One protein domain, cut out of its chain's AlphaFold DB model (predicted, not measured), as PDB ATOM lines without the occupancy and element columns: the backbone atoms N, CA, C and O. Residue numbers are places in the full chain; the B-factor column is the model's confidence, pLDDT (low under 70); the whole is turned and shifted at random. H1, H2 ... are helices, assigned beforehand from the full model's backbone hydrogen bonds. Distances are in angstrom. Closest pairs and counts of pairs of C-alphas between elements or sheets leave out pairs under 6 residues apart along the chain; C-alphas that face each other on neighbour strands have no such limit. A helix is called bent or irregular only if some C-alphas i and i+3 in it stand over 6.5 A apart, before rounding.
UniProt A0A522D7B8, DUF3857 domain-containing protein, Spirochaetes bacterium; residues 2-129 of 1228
ATOM      1  N   ASN A   2      63.709  65.015  39.946       35.94
ATOM      2  CA  ASN A   2      63.402  66.232  40.727       35.94
ATOM      3  C   ASN A   2      64.553  67.261  40.808       35.94
ATOM      4  O   ASN A   2      64.295  68.459  40.840       35.94
ATOM      5  N   TYR A   3      65.814  66.823  40.721       31.05
ATOM      6  CA  TYR A   3      66.983  67.721  40.766       31.05
ATOM      7  C   TYR A   3      67.140  68.586  39.495       31.05
ATOM      8  O   TYR A   3      67.501  69.758  39.564       31.05
ATOM      9  N   PHE A   4      66.767  68.042  38.328       34.78
ATOM     10  CA  PHE A   4      66.800  68.757  37.042       34.78
ATOM     11  C   PHE A   4      65.678  69.801  36.891       34.78
ATOM     12  O   PHE A   4      65.850  70.776  36.161       34.78
ATOM     13  N   ARG A   5      64.540  69.633  37.586       39.72
ATOM     14  CA  ARG A   5      63.454  70.634  37.617       39.72
ATOM     15  C   ARG A   5      63.783  71.809  38.536       39.72
ATOM     16  O   ARG A   5      63.522  72.942  38.150       39.72
ATOM     17  N   ALA A   6      64.416  71.553  39.683       35.25
ATOM     18  CA  ALA A   6      64.882  72.609  40.581       35.25
ATOM     19  C   ALA A   6      65.961  73.480  39.912       35.25
ATOM     20  O   ALA A   6      65.832  74.696  39.901       35.25
ATOM     21  N   CYS A   7      66.948  72.875  39.236       32.84
ATOM     22  CA  CYS A   7      67.995  73.640  38.546       32.84
ATOM     23  C   CYS A   7      67.466  74.461  37.355       32.84
ATOM     24  O   CYS A   7      67.954  75.563  37.119       32.84
ATOM     25  N   LYS A   8      66.441  73.982  36.629       39.44
ATOM     26  CA  LYS A   8      65.774  74.769  35.572       39.44
ATOM     27  C   LYS A   8      64.925  75.912  36.130       39.44
ATOM     28  O   LYS A   8      64.905  76.974  35.523       39.44
ATOM     29  N   ALA A   9      64.263  75.719  37.272       39.03
ATOM     30  CA  ALA A   9      63.506  76.777  37.937       39.03
ATOM     31  C   ALA A   9      64.433  77.879  38.473       39.03
ATOM     32  O   ALA A   9      64.151  79.052  38.266       39.03
ATOM     33  N   THR A  10      65.577  77.521  39.065       40.28
ATOM     34  CA  THR A  10      66.566  78.497  39.548       40.28
ATOM     35  C   THR A  10      67.299  79.193  38.397       40.28
ATOM     36  O   THR A  10      67.519  80.394  38.464       40.28
ATOM     37  N   ALA A  11      67.614  78.487  37.302       35.81
ATOM     38  CA  ALA A  11      68.201  79.102  36.108       35.81
ATOM     39  C   ALA A  11      67.213  80.029  35.375       35.81
ATOM     40  O   ALA A  11      67.614  81.091  34.914       35.81
ATOM     41  N   ALA A  12      65.922  79.679  35.314       40.53
ATOM     42  CA  ALA A  12      64.881  80.560  34.784       40.53
ATOM     43  C   ALA A  12      64.654  81.782  35.687       40.53
ATOM     44  O   ALA A  12      64.497  82.879  35.168       40.53
ATOM     45  N   LEU A  13      64.712  81.617  37.016       39.31
ATOM     46  CA  LEU A  13      64.624  82.720  37.978       39.31
ATOM     47  C   LEU A  13      65.826  83.668  37.861       39.31
ATOM     48  O   LEU A  13      65.641  84.876  37.907       39.31
ATOM     49  N   ILE A  14      67.037  83.140  37.649       39.56
ATOM     50  CA  ILE A  14      68.254  83.941  37.438       39.56
ATOM     51  C   ILE A  14      68.232  84.624  36.066       39.56
ATOM     52  O   ILE A  14      68.595  85.787  35.979       39.56
ATOM     53  N   ILE A  15      67.754  83.971  35.001       40.31
ATOM     54  CA  ILE A  15      67.608  84.607  33.678       40.31
ATOM     55  C   ILE A  15      66.497  85.672  33.694       40.31
ATOM     56  O   ILE A  15      66.667  86.715  33.076       40.31
ATOM     57  N   LEU A  16      65.405  85.474  34.444       45.34
ATOM     58  CA  LEU A  16      64.354  86.481  34.648       45.34
ATOM     59  C   LEU A  16      64.805  87.632  35.553       45.34
ATOM     60  O   LEU A  16      64.460  88.768  35.261       45.34
ATOM     61  N   LEU A  17      65.606  87.380  36.593       38.88
ATOM     62  CA  LEU A  17      66.224  88.430  37.414       38.88
ATOM     63  C   LEU A  17      67.261  89.225  36.610       38.88
ATOM     64  O   LEU A  17      67.257  90.449  36.658       38.88
ATOM     65  N   VAL A  18      68.066  88.554  35.782       36.38
ATOM     66  CA  VAL A  18      69.029  89.207  34.881       36.38
ATOM     67  C   VAL A  18      68.317  89.955  33.748       36.38
ATOM     68  O   VAL A  18      68.803  91.003  33.344       36.38
ATOM     69  N   MET A  19      67.152  89.511  33.260       39.06
ATOM     70  CA  MET A  19      66.334  90.275  32.298       39.06
ATOM     71  C   MET A  19      65.486  91.385  32.943       39.06
ATOM     72  O   MET A  19      65.210  92.385  32.286       39.06
ATOM     73  N   ALA A  20      65.117  91.255  34.221       41.56
ATOM     74  CA  ALA A  20      64.445  92.299  34.993       41.56
ATOM     75  C   ALA A  20      65.409  93.430  35.396       41.56
ATOM     76  O   ALA A  20      65.006  94.589  35.393       41.56
ATOM     77  N   GLU A  21      66.685  93.121  35.661       35.00
ATOM     78  CA  GLU A  21      67.732  94.127  35.908       35.00
ATOM     79  C   GLU A  21      68.399  94.652  34.620       35.00
ATOM     80  O   GLU A  21      68.936  95.757  34.625       35.00
ATOM     81  N   SER A  22      68.321  93.935  33.489       36.31
ATOM     82  CA  SER A  22      68.813  94.416  32.178       36.31
ATOM     83  C   SER A  22      67.727  95.030  31.285       36.31
ATOM     84  O   SER A  22      67.895  95.139  30.066       36.31
ATOM     85  N   GLY A  23      66.622  95.491  31.881       40.66
ATOM     86  CA  GLY A  23      65.581  96.251  31.195       40.66
ATOM     87  C   GLY A  23      66.132  97.557  30.621       40.66
ATOM     88  O   GLY A  23      66.155  98.565  31.312       40.66
ATOM     89  N   ARG A  24      66.600  97.511  29.365       47.72
ATOM     90  CA  ARG A  24      66.962  98.643  28.490       47.72
ATOM     91  C   ARG A  24      67.327  99.930  29.248       47.72
ATOM     92  O   ARG A  24      66.573 100.904  29.214       47.72
ATOM     93  N   ALA A  25      68.491  99.967  29.894       41.22
ATOM     94  CA  ALA A  25      69.057 101.235  30.346       41.22
ATOM     95  C   ALA A  25      69.198 102.161  29.116       41.22
ATOM     96  O   ALA A  25      70.036 101.915  28.252       41.22
ATOM     97  N   GLY A  26      68.311 103.157  28.987       52.91
ATOM     98  CA  GLY A  26      68.241 104.076  27.841       52.91
ATOM     99  C   GLY A  26      66.983 104.006  26.954       52.91
ATOM    100  O   GLY A  26      66.920 104.751  25.979       52.91
ATOM    101  N   ALA A  27      65.980 103.164  27.245       67.75
ATOM    102  CA  ALA A  27      64.695 103.228  26.527       67.75
ATOM    103  C   ALA A  27      63.882 104.490  26.895       67.75
ATOM    104  O   ALA A  27      63.959 104.948  28.039       67.75
ATOM    105  N   PRO A  28      63.068 105.040  25.967       81.12
ATOM    106  CA  PRO A  28      62.127 106.110  26.282       81.12
ATOM    107  C   PRO A  28      61.220 105.724  27.465       81.12
ATOM    108  O   PRO A  28      60.706 104.605  27.477       81.12
ATOM    109  N   PRO A  29      60.948 106.626  28.425       85.25
ATOM    110  CA  PRO A  29      60.159 106.286  29.614       85.25
ATOM    111  C   PRO A  29      58.753 105.735  29.318       85.25
ATOM    112  O   PRO A  29      58.253 104.880  30.045       85.25
ATOM    113  N   GLU A  30      58.136 106.176  28.218       87.62
ATOM    114  CA  GLU A  30      56.844 105.667  27.742       87.62
ATOM    115  C   GLU A  30      56.883 104.165  27.399       87.62
ATOM    116  O   GLU A  30      55.921 103.443  27.660       87.62
ATOM    117  N   ASP A  31      58.016 103.677  26.881       87.50
ATOM    118  CA  ASP A  31      58.207 102.257  26.557       87.50
ATOM    119  C   ASP A  31      58.359 101.428  27.816       87.50
ATOM    120  O   ASP A  31      57.817 100.330  27.906       87.50
ATOM    121  N   THR A  32      59.070 101.973  28.803       90.69
ATOM    122  CA  THR A  32      59.200 101.347  30.115       90.69
ATOM    123  C   THR A  32      57.830 101.205  30.772       90.69
ATOM    124  O   THR A  32      57.517 100.123  31.260       90.69
ATOM    125  N   TYR A  33      56.979 102.239  30.721       92.06
ATOM    126  CA  TYR A  33      55.605 102.161  31.230       92.06
ATOM    127  C   TYR A  33      54.798 101.049  30.544       92.06
ATOM    128  O   TYR A  33      54.291 100.157  31.227       92.06
ATOM    129  N   LEU A  34      54.696 101.075  29.208       91.06
ATOM    130  CA  LEU A  34      53.898 100.096  28.461       91.06
ATOM    131  C   LEU A  34      54.411  98.671  28.659       91.06
ATOM    132  O   LEU A  34      53.615  97.753  28.863       91.06
ATOM    133  N   PHE A  35      55.732  98.489  28.648       92.38
ATOM    134  CA  PHE A  35      56.343  97.190  28.875       92.38
ATOM    135  C   PHE A  35      56.033  96.677  30.281       92.38
ATOM    136  O   PHE A  35      55.463  95.598  30.406       92.38
ATOM    137  N   GLN A  36      56.344  97.442  31.335       93.94
ATOM    138  CA  GLN A  36      56.105  96.997  32.712       93.94
ATOM    139  C   GLN A  36      54.626  96.683  32.948       93.94
ATOM    140  O   GLN A  36      54.301  95.643  33.524       93.94
ATOM    141  N   LYS A  37      53.730  97.519  32.414       92.75
ATOM    142  CA  LYS A  37      52.289  97.288  32.473       92.75
ATOM    143  C   LYS A  37      51.898  95.967  31.798       92.75
ATOM    144  O   LYS A  37      51.372  95.101  32.485       92.75
ATOM    145  N   SER A  38      52.303  95.748  30.541       94.00
ATOM    146  CA  SER A  38      52.013  94.510  29.786       94.00
ATOM    147  C   SER A  38      52.546  93.223  30.434       94.00
ATOM    148  O   SER A  38      52.119  92.124  30.086       94.00
ATOM    149  N   ARG A  39      53.500  93.326  31.371       94.62
ATOM    150  CA  ARG A  39      54.038  92.195  32.147       94.62
ATOM    151  C   ARG A  39      53.388  92.049  33.528       94.62
ATOM    152  O   ARG A  39      53.794  91.178  34.294       94.62
ATOM    153  N   GLY A  40      52.395  92.871  33.872       92.25
ATOM    154  CA  GLY A  40      51.724  92.874  35.176       92.25
ATOM    155  C   GLY A  40      52.529  93.522  36.314       92.25
ATOM    156  O   GLY A  40      52.252  93.259  37.484       92.25
ATOM    157  N   ASN A  41      53.531  94.350  35.996       92.69
ATOM    158  CA  ASN A  41      54.376  95.072  36.955       92.69
ATOM    159  C   ASN A  41      53.871  96.513  37.155       92.69
ATOM    160  O   ASN A  41      54.535  97.486  36.801       92.69
ATOM    161  N   TYR A  42      52.663  96.656  37.698       92.75
ATOM    162  CA  TYR A  42      51.969  97.939  37.845       92.75
ATOM    163  C   TYR A  42      52.691  98.967  38.725       92.75
ATOM    164  O   TYR A  42      52.609 100.156  38.428       92.75
ATOM    165  N   ILE A  43      53.434  98.542  39.756       93.00
ATOM    166  CA  ILE A  43      54.248  99.463  40.569       93.00
ATOM    167  C   ILE A  43      55.380 100.062  39.739       93.00
ATOM    168  O   ILE A  43      55.469 101.278  39.611       93.00
ATOM    169  N   GLN A  44      56.180  99.223  39.078       92.94
ATOM    170  CA  GLN A  44      57.268  99.692  38.217       92.94
ATOM    171  C   GLN A  44      56.747 100.499  37.020       92.94
ATOM    172  O   GLN A  44      57.406 101.437  36.570       92.94
ATOM    173  N   ALA A  45      55.562 100.158  36.504       93.75
ATOM    174  CA  ALA A  45      54.893 100.952  35.483       93.75
ATOM    175  C   ALA A  45      54.557 102.353  36.019       93.75
ATOM    176  O   ALA A  45      54.887 103.345  35.368       93.75
ATOM    177  N   PHE A  46      53.954 102.449  37.210       95.75
ATOM    178  CA  PHE A  46      53.660 103.736  37.836       95.75
ATOM    179  C   PHE A  46      54.931 104.547  38.111       95.75
ATOM    180  O   PHE A  46      54.965 105.718  37.753       95.75
ATOM    181  N   ASP A  47      55.991 103.945  38.654       93.44
ATOM    182  CA  ASP A  47      57.248 104.646  38.948       93.44
ATOM    183  C   ASP A  47      57.871 105.256  37.681       93.44
ATOM    184  O   ASP A  47      58.265 106.426  37.668       93.44
ATOM    185  N   ALA A  48      57.895 104.490  36.582       91.50
ATOM    186  CA  ALA A  48      58.373 104.967  35.285       91.50
ATOM    187  C   ALA A  48      57.514 106.125  34.747       91.50
ATOM    188  O   ALA A  48      58.049 107.129  34.270       91.50
ATOM    189  N   LEU A  49      56.187 106.009  34.857       94.00
ATOM    190  CA  LEU A  49      55.235 107.049  34.461       94.00
ATOM    191  C   LEU A  49      55.399 108.321  35.308       94.00
ATOM    192  O   LEU A  49      55.411 109.432  34.773       94.00
ATOM    193  N   ALA A  50      55.538 108.164  36.622       93.31
ATOM    194  CA  ALA A  50      55.589 109.249  37.587       93.31
ATOM    195  C   ALA A  50      56.866 110.078  37.429       93.31
ATOM    196  O   ALA A  50      56.787 111.301  37.276       93.31
ATOM    197  N   ALA A  51      58.026 109.413  37.381       88.19
ATOM    198  CA  ALA A  51      59.325 110.056  37.188       88.19
ATOM    199  C   ALA A  51      59.397 110.816  35.857       88.19
ATOM    200  O   ALA A  51      59.901 111.937  35.799       88.19
ATOM    201  N   TRP A  52      58.838 110.230  34.797       91.31
ATOM    202  CA  TRP A  52      58.775 110.854  33.482       91.31
ATOM    203  C   TRP A  52      57.918 112.122  33.483       91.31
ATOM    204  O   TRP A  52      58.374 113.177  33.039       91.31
ATOM    205  N   THR A  53      56.696 112.040  34.021       93.56
ATOM    206  CA  THR A  53      55.676 113.086  33.848       93.56
ATOM    207  C   THR A  53      56.022 114.396  34.548       93.56
ATOM    208  O   THR A  53      55.722 115.456  34.007       93.56
ATOM    209  N   VAL A  54      56.688 114.359  35.707       88.62
ATOM    210  CA  VAL A  54      57.016 115.589  36.457       88.62
ATOM    211  C   VAL A  54      57.912 116.534  35.648       88.62
ATOM    212  O   VAL A  54      57.744 117.747  35.730       88.62
ATOM    213  N   SER A  55      58.800 115.988  34.813       86.12
ATOM    214  CA  SER A  55      59.734 116.761  33.979       86.12
ATOM    215  C   SER A  55      59.203 117.147  32.588       86.12
ATOM    216  O   SER A  55      59.894 117.845  31.847       86.12
ATOM    217  N   LEU A  56      58.004 116.689  32.208       90.75
ATOM    218  CA  LEU A  56      57.434 116.937  30.881       90.75
ATOM    219  C   LEU A  56      56.880 118.360  30.740       90.75
ATOM    220  O   LEU A  56      56.278 118.895  31.668       90.75
ATOM    221  N   ASP A  57      56.994 118.915  29.530       89.81
ATOM    222  CA  ASP A  57      56.323 120.161  29.119       89.81
ATOM    223  C   ASP A  57      55.201 119.931  28.078       89.81
ATOM    224  O   ASP A  57      54.400 120.824  27.803       89.81
ATOM    225  N   ASP A  58      55.100 118.726  27.505       89.56
ATOM    226  CA  ASP A  58      54.083 118.405  26.497       89.56
ATOM    227  C   ASP A  58      52.696 118.203  27.128       89.56
ATOM    228  O   ASP A  58      52.450 117.215  27.823       89.56
ATOM    229  N   TYR A  59      51.769 119.123  26.842       89.62
ATOM    230  CA  TYR A  59      50.411 119.126  27.399       89.62
ATOM    231  C   TYR A  59      49.685 117.791  27.188       89.62
ATOM    232  O   TYR A  59      49.119 117.230  28.127       89.62
ATOM    233  N   ALA A  60      49.697 117.290  25.951       87.38
ATOM    234  CA  ALA A  60      48.951 116.106  25.543       87.38
ATOM    235  C   ALA A  60      49.449 114.849  26.268       87.38
ATOM    236  O   ALA A  60      48.657 114.086  26.820       87.38
ATOM    237  N   THR A  61      50.768 114.658  26.319       88.50
ATOM    238  CA  THR A  61      51.380 113.523  27.012       88.50
ATOM    239  C   THR A  61      51.153 113.600  28.524       88.50
ATOM    240  O   THR A  61      50.866 112.572  29.135       88.50
ATOM    241  N   ILE A  62      51.205 114.791  29.136       92.69
ATOM    242  CA  ILE A  62      50.875 114.962  30.563       92.69
ATOM    243  C   ILE A  62      49.417 114.561  30.832       92.69
ATOM    244  O   ILE A  62      49.165 113.789  31.755       92.69
ATOM    245  N   GLU A  63      48.462 115.028  30.015       91.62
ATOM    246  CA  GLU A  63      47.040 114.668  30.152       91.62
ATOM    247  C   GLU A  63      46.844 113.145  30.066       91.62
ATOM    248  O   GLU A  63      46.205 112.549  30.934       91.62
ATOM    249  N   ILE A  64      47.457 112.493  29.072       92.00
ATOM    250  CA  ILE A  64      47.408 111.033  28.914       92.00
ATOM    251  C   ILE A  64      48.041 110.314  30.105       92.00
ATOM    252  O   ILE A  64      47.498 109.312  30.568       92.00
ATOM    253  N   ASN A  65      49.160 110.806  30.635       94.00
ATOM    254  CA  ASN A  65      49.820 110.176  31.773       94.00
ATOM    255  C   ASN A  65      48.980 110.271  33.058       94.00
ATOM    256  O   ASN A  65      48.967 109.325  33.843       94.00
ATOM    257  N   ILE A  66      48.195 111.336  33.245       94.75
ATOM    258  CA  ILE A  66      47.204 111.419  34.334       94.75
ATOM    259  C   ILE A  66      46.113 110.346  34.161       94.75
ATOM    260  O   ILE A  66      45.740 109.666  35.123       94.75
ATOM    261  N   LEU A  67      45.634 110.131  32.931       92.88
ATOM    262  CA  LEU A  67      44.655 109.079  32.623       92.88
ATOM    263  C   LEU A  67      45.245 107.666  32.814       92.88
ATOM    264  O   LEU A  67      44.582 106.800  33.376       92.88
ATOM    265  N   ARG A  68      46.507 107.441  32.430       93.69
ATOM    266  CA  ARG A  68      47.264 106.193  32.673       93.69
ATOM    267  C   ARG A  68      47.454 105.888  34.148       93.69
ATOM    268  O   ARG A  68      47.310 104.738  34.552       93.69
ATOM    269  N   ALA A  69      47.751 106.899  34.957       95.06
ATOM    270  CA  ALA A  69      47.827 106.737  36.404       95.06
ATOM    271  C   ALA A  69      46.457 106.357  36.986       95.06
ATOM    272  O   ALA A  69      46.378 105.506  37.867       95.06
ATOM    273  N   SER A  70      45.368 106.918  36.446       92.94
ATOM    274  CA  SER A  70      44.001 106.621  36.896       92.94
ATOM    275  C   SER A  70      43.623 105.138  36.735       92.94
ATOM    276  O   SER A  70      42.907 104.605  37.582       92.94
ATOM    277  N   GLU A  71      44.152 104.432  35.726       91.38
ATOM    278  CA  GLU A  71      43.968 102.975  35.569       91.38
ATOM    279  C   GLU A  71      44.518 102.154  36.737       91.38
ATOM    280  O   GLU A  71      44.015 101.076  37.040       91.38
ATOM    281  N   LEU A  72      45.564 102.653  37.394       92.88
ATOM    282  CA  LEU A  72      46.269 101.931  38.450       92.88
ATOM    283  C   LEU A  72      45.630 102.142  39.831       92.88
ATOM    284  O   LEU A  72      46.061 101.545  40.813       92.88
ATOM    285  N   THR A  73      44.546 102.924  39.907       92.81
ATOM    286  CA  THR A  73      43.780 103.167  41.143       92.81
ATOM    287  C   THR A  73      43.027 101.934  41.661       92.81
ATOM    288  O   THR A  73      42.400 101.999  42.717       92.81
ATOM    289  N   GLY A  74      43.084 100.805  40.946       89.94
ATOM    290  CA  GLY A  74      42.635  99.501  41.437       89.94
ATOM    291  C   GLY A  74      43.594  98.838  42.435       89.94
ATOM    292  O   GLY A  74      43.213  97.841  43.043       89.94
ATOM    293  N   TYR A  75      44.804  99.381  42.622       92.44
ATOM    294  CA  TYR A  75      45.832  98.857  43.526       92.44
ATOM    295  C   TYR A  75      46.073  99.829  44.695       92.44
ATOM    296  O   TYR A  75      46.832 100.791  44.546       92.44
ATOM    297  N   PRO A  76      45.444  99.610  45.868       94.94
ATOM    298  CA  PRO A  76      45.565 100.489  47.032       94.94
ATOM    299  C   PRO A  76      46.987 100.745  47.530       94.94
ATOM    300  O   PRO A  76      47.257 101.775  48.145       94.94
ATOM    301  N   GLU A  77      47.913  99.837  47.239       93.75
ATOM    302  CA  GLU A  77      49.335  99.979  47.546       93.75
ATOM    303  C   GLU A  77      49.972 101.203  46.875       93.75
ATOM    304  O   GLU A  77      50.940 101.751  47.396       93.75
ATOM    305  N   LEU A  78      49.414 101.659  45.749       95.50
ATOM    306  CA  LEU A  78      49.919 102.807  45.000       95.50
ATOM    307  C   LEU A  78      49.389 104.151  45.506       95.50
ATOM    308  O   LEU A  78      49.977 105.183  45.182       95.50
ATOM    309  N   TYR A  79      48.320 104.183  46.311       95.94
ATOM    310  CA  TYR A  79      47.667 105.445  46.684       95.94
ATOM    311  C   TYR A  79      48.615 106.476  47.321       95.94
ATOM    312  O   TYR A  79      48.541 107.639  46.917       95.94
ATOM    313  N   PRO A  80      49.524 106.120  48.258       95.81
ATOM    314  CA  PRO A  80      50.443 107.095  48.845       95.81
ATOM    315  C   PRO A  80      51.384 107.726  47.809       95.81
ATOM    316  O   PRO A  80      51.470 108.951  47.735       95.81
ATOM    317  N   ALA A  81      52.020 106.904  46.967       96.62
ATOM    318  CA  ALA A  81      52.940 107.369  45.928       96.62
ATOM    319  C   ALA A  81      52.216 108.192  44.849       96.62
ATOM    320  O   ALA A  81      52.727 109.206  44.378       96.62
ATOM    321  N   MET A  82      50.987 107.804  44.494       97.44
ATOM    322  CA  MET A  82      50.153 108.553  43.554       97.44
ATOM    323  C   MET A  82      49.712 109.912  44.104       97.44
ATOM    324  O   MET A  82      49.665 110.883  43.348       97.44
ATOM    325  N   LEU A  83      49.395 110.004  45.400       97.25
ATOM    326  CA  LEU A  83      49.055 111.272  46.051       97.25
ATOM    327  C   LEU A  83      50.251 112.225  46.075       97.25
ATOM    328  O   LEU A  83      50.100 113.383  45.687       97.25
ATOM    329  N   GLU A  84      51.430 111.729  46.457       96.88
ATOM    330  CA  GLU A  84      52.674 112.503  46.409       96.88
ATOM    331  C   GLU A  84      52.971 112.976  44.981       96.88
ATOM    332  O   GLU A  84      53.262 114.150  44.756       96.88
ATOM    333  N   TRP A  85      52.818 112.096  43.992       97.31
ATOM    334  CA  TRP A  85      52.984 112.453  42.586       97.31
ATOM    335  C   TRP A  85      52.011 113.551  42.132       97.31
ATOM    336  O   TRP A  85      52.428 114.486  41.448       97.31
ATOM    337  N   CYS A  86      50.740 113.496  42.547       97.19
ATOM    338  CA  CYS A  86      49.774 114.561  42.261       97.19
ATOM    339  C   CYS A  86      50.197 115.898  42.890       97.19
ATOM    340  O   CYS A  86      50.130 116.928  42.220       97.19
ATOM    341  N   ASP A  87      50.643 115.889  44.151       95.62
ATOM    342  CA  ASP A  87      51.122 117.091  44.845       95.62
ATOM    343  C   ASP A  87      52.344 117.695  44.127       95.62
ATOM    344  O   ASP A  87      52.390 118.904  43.887       95.62
ATOM    345  N   ARG A  88      53.290 116.854  43.687       95.94
ATOM    346  CA  ARG A  88      54.459 117.281  42.903       95.94
ATOM    347  C   ARG A  88      54.080 117.842  41.540       95.94
ATOM    348  O   ARG A  88      54.615 118.871  41.146       95.94
ATOM    349  N   LEU A  89      53.141 117.233  40.817       96.56
ATOM    350  CA  LEU A  89      52.670 117.791  39.544       96.56
ATOM    351  C   LEU A  89      52.041 119.175  39.722       96.56
ATOM    352  O   LEU A  89      52.280 120.059  38.906       96.56
ATOM    353  N   LEU A  90      51.264 119.374  40.787       93.94
ATOM    354  CA  LEU A  90      50.629 120.660  41.077       93.94
ATOM    355  C   LEU A  90      51.631 121.734  41.527       93.94
ATOM    356  O   LEU A  90      51.397 122.911  41.261       93.94
ATOM    357  N   GLY A  91      52.716 121.350  42.210       93.56
ATOM    358  CA  GLY A  91      53.705 122.284  42.765       93.56
ATOM    359  C   GLY A  91      54.958 122.519  41.912       93.56
ATOM    360  O   GLY A  91      55.502 123.620  41.933       93.56
ATOM    361  N   GLU A  92      55.430 121.510  41.178       94.44
ATOM    362  CA  GLU A  92      56.738 121.508  40.498       94.44
ATOM    363  C   GLU A  92      56.626 121.609  38.967       94.44
ATOM    364  O   GLU A  92      57.528 122.145  38.321       94.44
ATOM    365  N   ASN A  93      55.547 121.105  38.350       95.50
ATOM    366  CA  ASN A  93      55.440 121.067  36.890       95.50
ATOM    367  C   ASN A  93      54.904 122.397  36.321       95.50
ATOM    368  O   ASN A  93      53.728 122.740  36.474       95.50
ATOM    369  N   ALA A  94      55.758 123.128  35.597       92.00
ATOM    370  CA  ALA A  94      55.429 124.443  35.038       92.00
ATOM    371  C   ALA A  94      54.242 124.423  34.053       92.00
ATOM    372  O   ALA A  94      53.459 125.379  33.999       92.00
ATOM    373  N   ARG A  95      54.072 123.336  33.287       93.31
ATOM    374  CA  ARG A  95      52.957 123.194  32.342       93.31
ATOM    375  C   ARG A  95      51.634 122.983  33.070       93.31
ATOM    376  O   ARG A  95      50.652 123.621  32.712       93.31
ATOM    377  N   VAL A  96      51.608 122.150  34.112       93.50
ATOM    378  CA  VAL A  96      50.427 121.961  34.974       93.50
ATOM    379  C   VAL A  96      50.063 123.269  35.681       93.50
ATOM    380  O   VAL A  96      48.895 123.651  35.671       93.50
ATOM    381  N   ALA A  97      51.048 123.998  36.215       89.88
ATOM    382  CA  ALA A  97      50.828 125.272  36.904       89.88
ATOM    383  C   ALA A  97      50.268 126.381  35.989       89.88
ATOM    384  O   ALA A  97      49.474 127.210  36.429       89.88
ATOM    385  N   SER A  98      50.664 126.400  34.712       89.12
ATOM    386  CA  SER A  98      50.212 127.400  33.732       89.12
ATOM    387  C   SER A  98      48.944 127.005  32.966       89.12
ATOM    388  O   SER A  98      48.343 127.859  32.313       89.12
ATOM    389  N   ALA A  99      48.513 125.741  33.041       89.62
ATOM    390  CA  ALA A  99      47.363 125.215  32.313       89.62
ATOM    391  C   ALA A  99      46.244 124.754  33.269       89.62
ATOM    392  O   ALA A  99      46.237 123.596  33.703       89.62
ATOM    393  N   PRO A 100      45.226 125.596  33.538       87.06
ATOM    394  CA  PRO A 100      44.241 125.318  34.584       87.06
ATOM    395  C   PRO A 100      43.461 124.008  34.411       87.06
ATOM    396  O   PRO A 100      43.077 123.377  35.393       87.06
ATOM    397  N   ARG A 101      43.257 123.545  33.172       84.88
ATOM    398  CA  ARG A 101      42.607 122.253  32.917       84.88
ATOM    399  C   ARG A 101      43.482 121.055  33.288       84.88
ATOM    400  O   ARG A 101      42.954 120.089  33.828       84.88
ATOM    401  N   LEU A 102      44.793 121.106  33.030       89.94
ATOM    402  CA  LEU A 102      45.700 120.044  33.484       89.94
ATOM    403  C   LEU A 102      45.736 120.008  35.008       89.94
ATOM    404  O   LEU A 102      45.597 118.934  35.586       89.94
ATOM    405  N   ALA A 103      45.818 121.175  35.654       91.81
ATOM    406  CA  ALA A 103      45.710 121.269  37.106       91.81
ATOM    407  C   ALA A 103      44.398 120.644  37.616       91.81
ATOM    408  O   ALA A 103      44.426 119.839  38.543       91.81
ATOM    409  N   ALA A 104      43.260 120.917  36.965       90.38
ATOM    410  CA  ALA A 104      41.975 120.312  37.318       90.38
ATOM    411  C   ALA A 104      41.937 118.783  37.113       90.38
ATOM    412  O   ALA A 104      41.364 118.067  37.937       90.38
ATOM    413  N   ARG A 105      42.580 118.252  36.061       91.19
ATOM    414  CA  ARG A 105      42.725 116.799  35.837       91.19
ATOM    415  C   ARG A 105      43.530 116.135  36.956       91.19
ATOM    416  O   ARG A 105      43.089 115.117  37.488       91.19
ATOM    417  N   VAL A 106      44.654 116.737  37.358       95.12
ATOM    418  CA  VAL A 106      45.456 116.254  38.497       95.12
ATOM    419  C   VAL A 106      44.649 116.332  39.794       95.12
ATOM    420  O   VAL A 106      44.605 115.361  40.544       95.12
ATOM    421  N   GLN A 107      43.948 117.442  40.042       94.06
ATOM    422  CA  GLN A 107      43.104 117.603  41.231       94.06
ATOM    423  C   GLN A 107      41.936 116.608  41.274       94.06
ATOM    424  O   GLN A 107      41.579 116.145  42.353       94.06
ATOM    425  N   THR A 108      41.371 116.226  40.124       93.69
ATOM    426  CA  THR A 108      40.314 115.204  40.043       93.69
ATOM    427  C   THR A 108      40.843 113.832  40.469       93.69
ATOM    428  O   THR A 108      40.251 113.191  41.339       93.69
ATOM    429  N   LEU A 109      41.995 113.406  39.930       95.44
ATOM    430  CA  LEU A 109      42.656 112.165  40.353       95.44
ATOM    431  C   LEU A 109      43.029 112.214  41.843       95.44
ATOM    432  O   LEU A 109      42.770 111.269  42.588       95.44
ATOM    433  N   ARG A 110      43.576 113.345  42.299       96.69
ATOM    434  CA  ARG A 110      43.940 113.573  43.699       96.69
ATOM    435  C   ARG A 110      42.735 113.498  44.637       96.69
ATOM    436  O   ARG A 110      42.827 112.838  45.666       96.69
ATOM    437  N   ASN A 111      41.609 114.132  44.305       95.31
ATOM    438  CA  ASN A 111      40.370 114.044  45.085       95.31
ATOM    439  C   ASN A 111      39.913 112.583  45.222       95.31
ATOM    440  O   ASN A 111      39.659 112.133  46.338       95.31
ATOM    441  N   PHE A 112      39.896 111.827  44.121       94.75
ATOM    442  CA  PHE A 112      39.510 110.416  44.135       94.75
ATOM    443  C   PHE A 112      40.440 109.559  45.010       94.75
ATOM    444  O   PHE A 112      39.974 108.763  45.828       94.75
ATOM    445  N   LEU A 113      41.756 109.771  44.913       96.50
ATOM    446  CA  LEU A 113      42.747 109.101  45.760       96.50
ATOM    447  C   LEU A 113      42.618 109.490  47.240       96.50
ATOM    448  O   LEU A 113      42.755 108.635  48.110       96.50
ATOM    449  N   LEU A 114      42.326 110.758  47.548       96.25
ATOM    450  CA  LEU A 114      42.089 111.213  48.921       96.25
ATOM    451  C   LEU A 114      40.848 110.548  49.521       96.25
ATOM    452  O   LEU A 114      40.890 110.147  50.682       96.25
ATOM    453  N   LEU A 115      39.774 110.385  48.741       94.62
ATOM    454  CA  LEU A 115      38.595 109.625  49.166       94.62
ATOM    455  C   LEU A 115      38.963 108.167  49.453       94.62
ATOM    456  O   LEU A 115      38.679 107.682  50.547       94.62
ATOM    457  N   LYS A 116      39.660 107.498  48.525       94.75
ATOM    458  CA  LYS A 116      40.133 106.110  48.682       94.75
ATOM    459  C   LYS A 116      41.054 105.917  49.887       94.75
ATOM    460  O   LYS A 116      40.904 104.946  50.620       94.75
ATOM    461  N   ALA A 117      41.921 106.882  50.176       93.88
ATOM    462  CA  ALA A 117      42.756 106.901  51.378       93.88
ATOM    463  C   ALA A 117      41.989 107.288  52.666       93.88
ATOM    464  O   ALA A 117      42.579 107.362  53.744       93.88
ATOM    465  N   GLY A 118      40.687 107.590  52.579       91.88
ATOM    466  CA  GLY A 118      39.845 108.021  53.699       91.88
ATOM    467  C   GLY A 118      40.152 109.416  54.243       91.88
ATOM    468  O   GLY A 118      39.763 109.736  55.365       91.88
ATOM    469  N   ARG A 119      40.839 110.263  53.471       93.81
ATOM    470  CA  ARG A 119      41.163 111.659  53.800       93.81
ATOM    471  C   ARG A 119      40.051 112.596  53.317       93.81
ATOM    472  O   ARG A 119      40.274 113.471  52.482       93.81
ATOM    473  N   ARG A 120      38.842 112.393  53.846       91.44
ATOM    474  CA  ARG A 120      37.604 113.042  53.383       91.44
ATOM    475  C   ARG A 120      37.675 114.572  53.354       91.44
ATOM    476  O   ARG A 120      37.360 115.156  52.324       91.44
ATOM    477  N   ASP A 121      38.101 115.215  54.437       92.19
ATOM    478  CA  ASP A 121      38.109 116.686  54.517       92.19
ATOM    479  C   ASP A 121      39.067 117.304  53.491       92.19
ATOM    480  O   ASP A 121      38.742 118.292  52.837       92.19
ATOM    481  N   ALA A 122      40.218 116.661  53.271       93.69
ATOM    482  CA  ALA A 122      41.161 117.064  52.233       93.69
ATOM    483  C   ALA A 122      40.582 116.864  50.823       93.69
ATOM    484  O   ALA A 122      40.836 117.681  49.939       93.69
ATOM    485  N   ALA A 123      39.802 115.799  50.604       93.44
ATOM    486  CA  ALA A 123      39.113 115.574  49.337       93.44
ATOM    487  C   ALA A 123      38.048 116.650  49.076       93.44
ATOM    488  O   ALA A 123      37.975 117.174  47.965       93.44
ATOM    489  N   ILE A 124      37.264 117.018  50.097       90.56
ATOM    490  CA  ILE A 124      36.265 118.092  50.017       90.56
ATOM    491  C   ILE A 124      36.948 119.419  49.686       90.56
ATOM    492  O   ILE A 124      36.568 120.046  48.702       90.56
ATOM    493  N   ALA A 125      38.008 119.783  50.412       89.88
ATOM    494  CA  ALA A 125      38.766 121.007  50.158       89.88
ATOM    495  C   ALA A 125      39.366 121.047  48.739       89.88
ATOM    496  O   ALA A 125      39.310 122.078  48.070       89.88
ATOM    497  N   ALA A 126      39.901 119.920  48.252       89.56
ATOM    498  CA  ALA A 126      40.401 119.814  46.880       89.56
ATOM    499  C   ALA A 126      39.288 120.049  45.847       89.56
ATOM    500  O   ALA A 126      39.513 120.700  44.832       89.56
ATOM    501  N   LEU A 127      38.082 119.550  46.117       88.38
ATOM    502  CA  LEU A 127      36.935 119.688  45.229       88.38
ATOM    503  C   LEU A 127      36.305 121.089  45.271       88.38
ATOM    504  O   LEU A 127      35.894 121.597  44.227       88.38
ATOM    505  N   ASP A 128      36.287 121.740  46.434       85.19
ATOM    506  CA  ASP A 128      35.847 123.133  46.584       85.19
ATOM    507  C   ASP A 128      36.766 124.088  45.810       85.19
ATOM    508  O   ASP A 128      36.293 124.973  45.097       85.19
ATOM    509  N   GLY A 129      38.078 123.827  45.834       84.94
ATOM    510  CA  GLY A 129      39.068 124.552  45.035       84.94
ATOM    511  C   GLY A 129      38.919 124.399  43.515       84.94
ATOM    512  O   GLY A 129      39.562 125.140  42.777       84.94
TER     513      GLY A 129
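AT A GLANCE: This is residues 2 to 129 of the 1228 residues of the protein "DUF3857 domain-containing protein" of Spirochaetes bacterium (UniProt A0A522D7B8). An elongated body of helices packed nearly side by side, running alternately one way and the other, has a long single helix, H1, sticking out from one end as an arm with residues 2 to 19. In the body the hairpin of H2 and H3 lies toward the arm, H4, H5 and H7 follow, and H8 folds back on H7 at the far end; short H6 sits at the corner between H5 and H7. The printed part has 128 residues with eight named helices, H1 to H8 in order, and no named strand; the class is all helix. The whole is loose, with a radius of gyration of the C-alphas of 18.1 A and spans of 64 by 33 by 18 A.

IN THESE COORDINATES: H1, residues 2 to 21, begins at C-alpha 2 (63.402, 66.232, 40.727) and is 28.6 A long. H2 is residues 29 to 38, 14.3 A, and H3 residues 42 to 54, 18.4 A. H4, residues 59 to 74, spans 25.4 A and is irregular, only just: C-alphas 71 and 74 are 6.9 A apart. H5, residues 76 to 92, spans 24.7 A from C-alpha 76 (45.565, 100.489, 47.032) and is irregular, C-alphas 77 and 80 being 7.3 A apart. H6 is residues 94 to 98, 6.1 A; H7, residues 100 to 116, 24.2 A; H8, residues 120 to 128, 12.3 A, ends at C-alpha 128 (35.847, 123.133, 46.584).

HOW THE PARTS SIT: H1 touches no helix. H2 and H3 form a hairpin, closest at the C-alphas of Tyr 33 and Ala 45, 4.5 A, at a shallow tilt of 19 degrees, opposite ways. H3, H4, H5 and H7 make an up and down bundle, each running against the one before it. H3 touches H5, closest at the C-alphas of Val 54 and Leu 89, 5.8 A, the same way at 5 degrees. H4 touches H7, closest at the C-alphas of Glu 63 and Leu 102, 6.5 A, the same way at 8 degrees. H5 and H7 touch, closest at the C-alphas of Cys 86 and Val 106, 6.0 A, opposite ways at 28 degrees. H6 touches H7 only at the corner, closest at the C-alphas of Val 96 and Ala 103, 5.2 A. H7 and H8 form a hairpin, closest at the C-alphas of Asn 111 and Ala 123, 4.7 A. Every O i to N i+4 pair is within hydrogen-bond range in H1, H2, H3, H6, H7 and H8; H4 has 9 of 12 and H5 11 of 13.

THE WHOLE: The C-alphas of Tyr 3 and Asp 128, the two farthest apart, are 63.8 A apart. The printed part has no cut and no long link. Residues 2 to 27 of the model are under pLDDT 70.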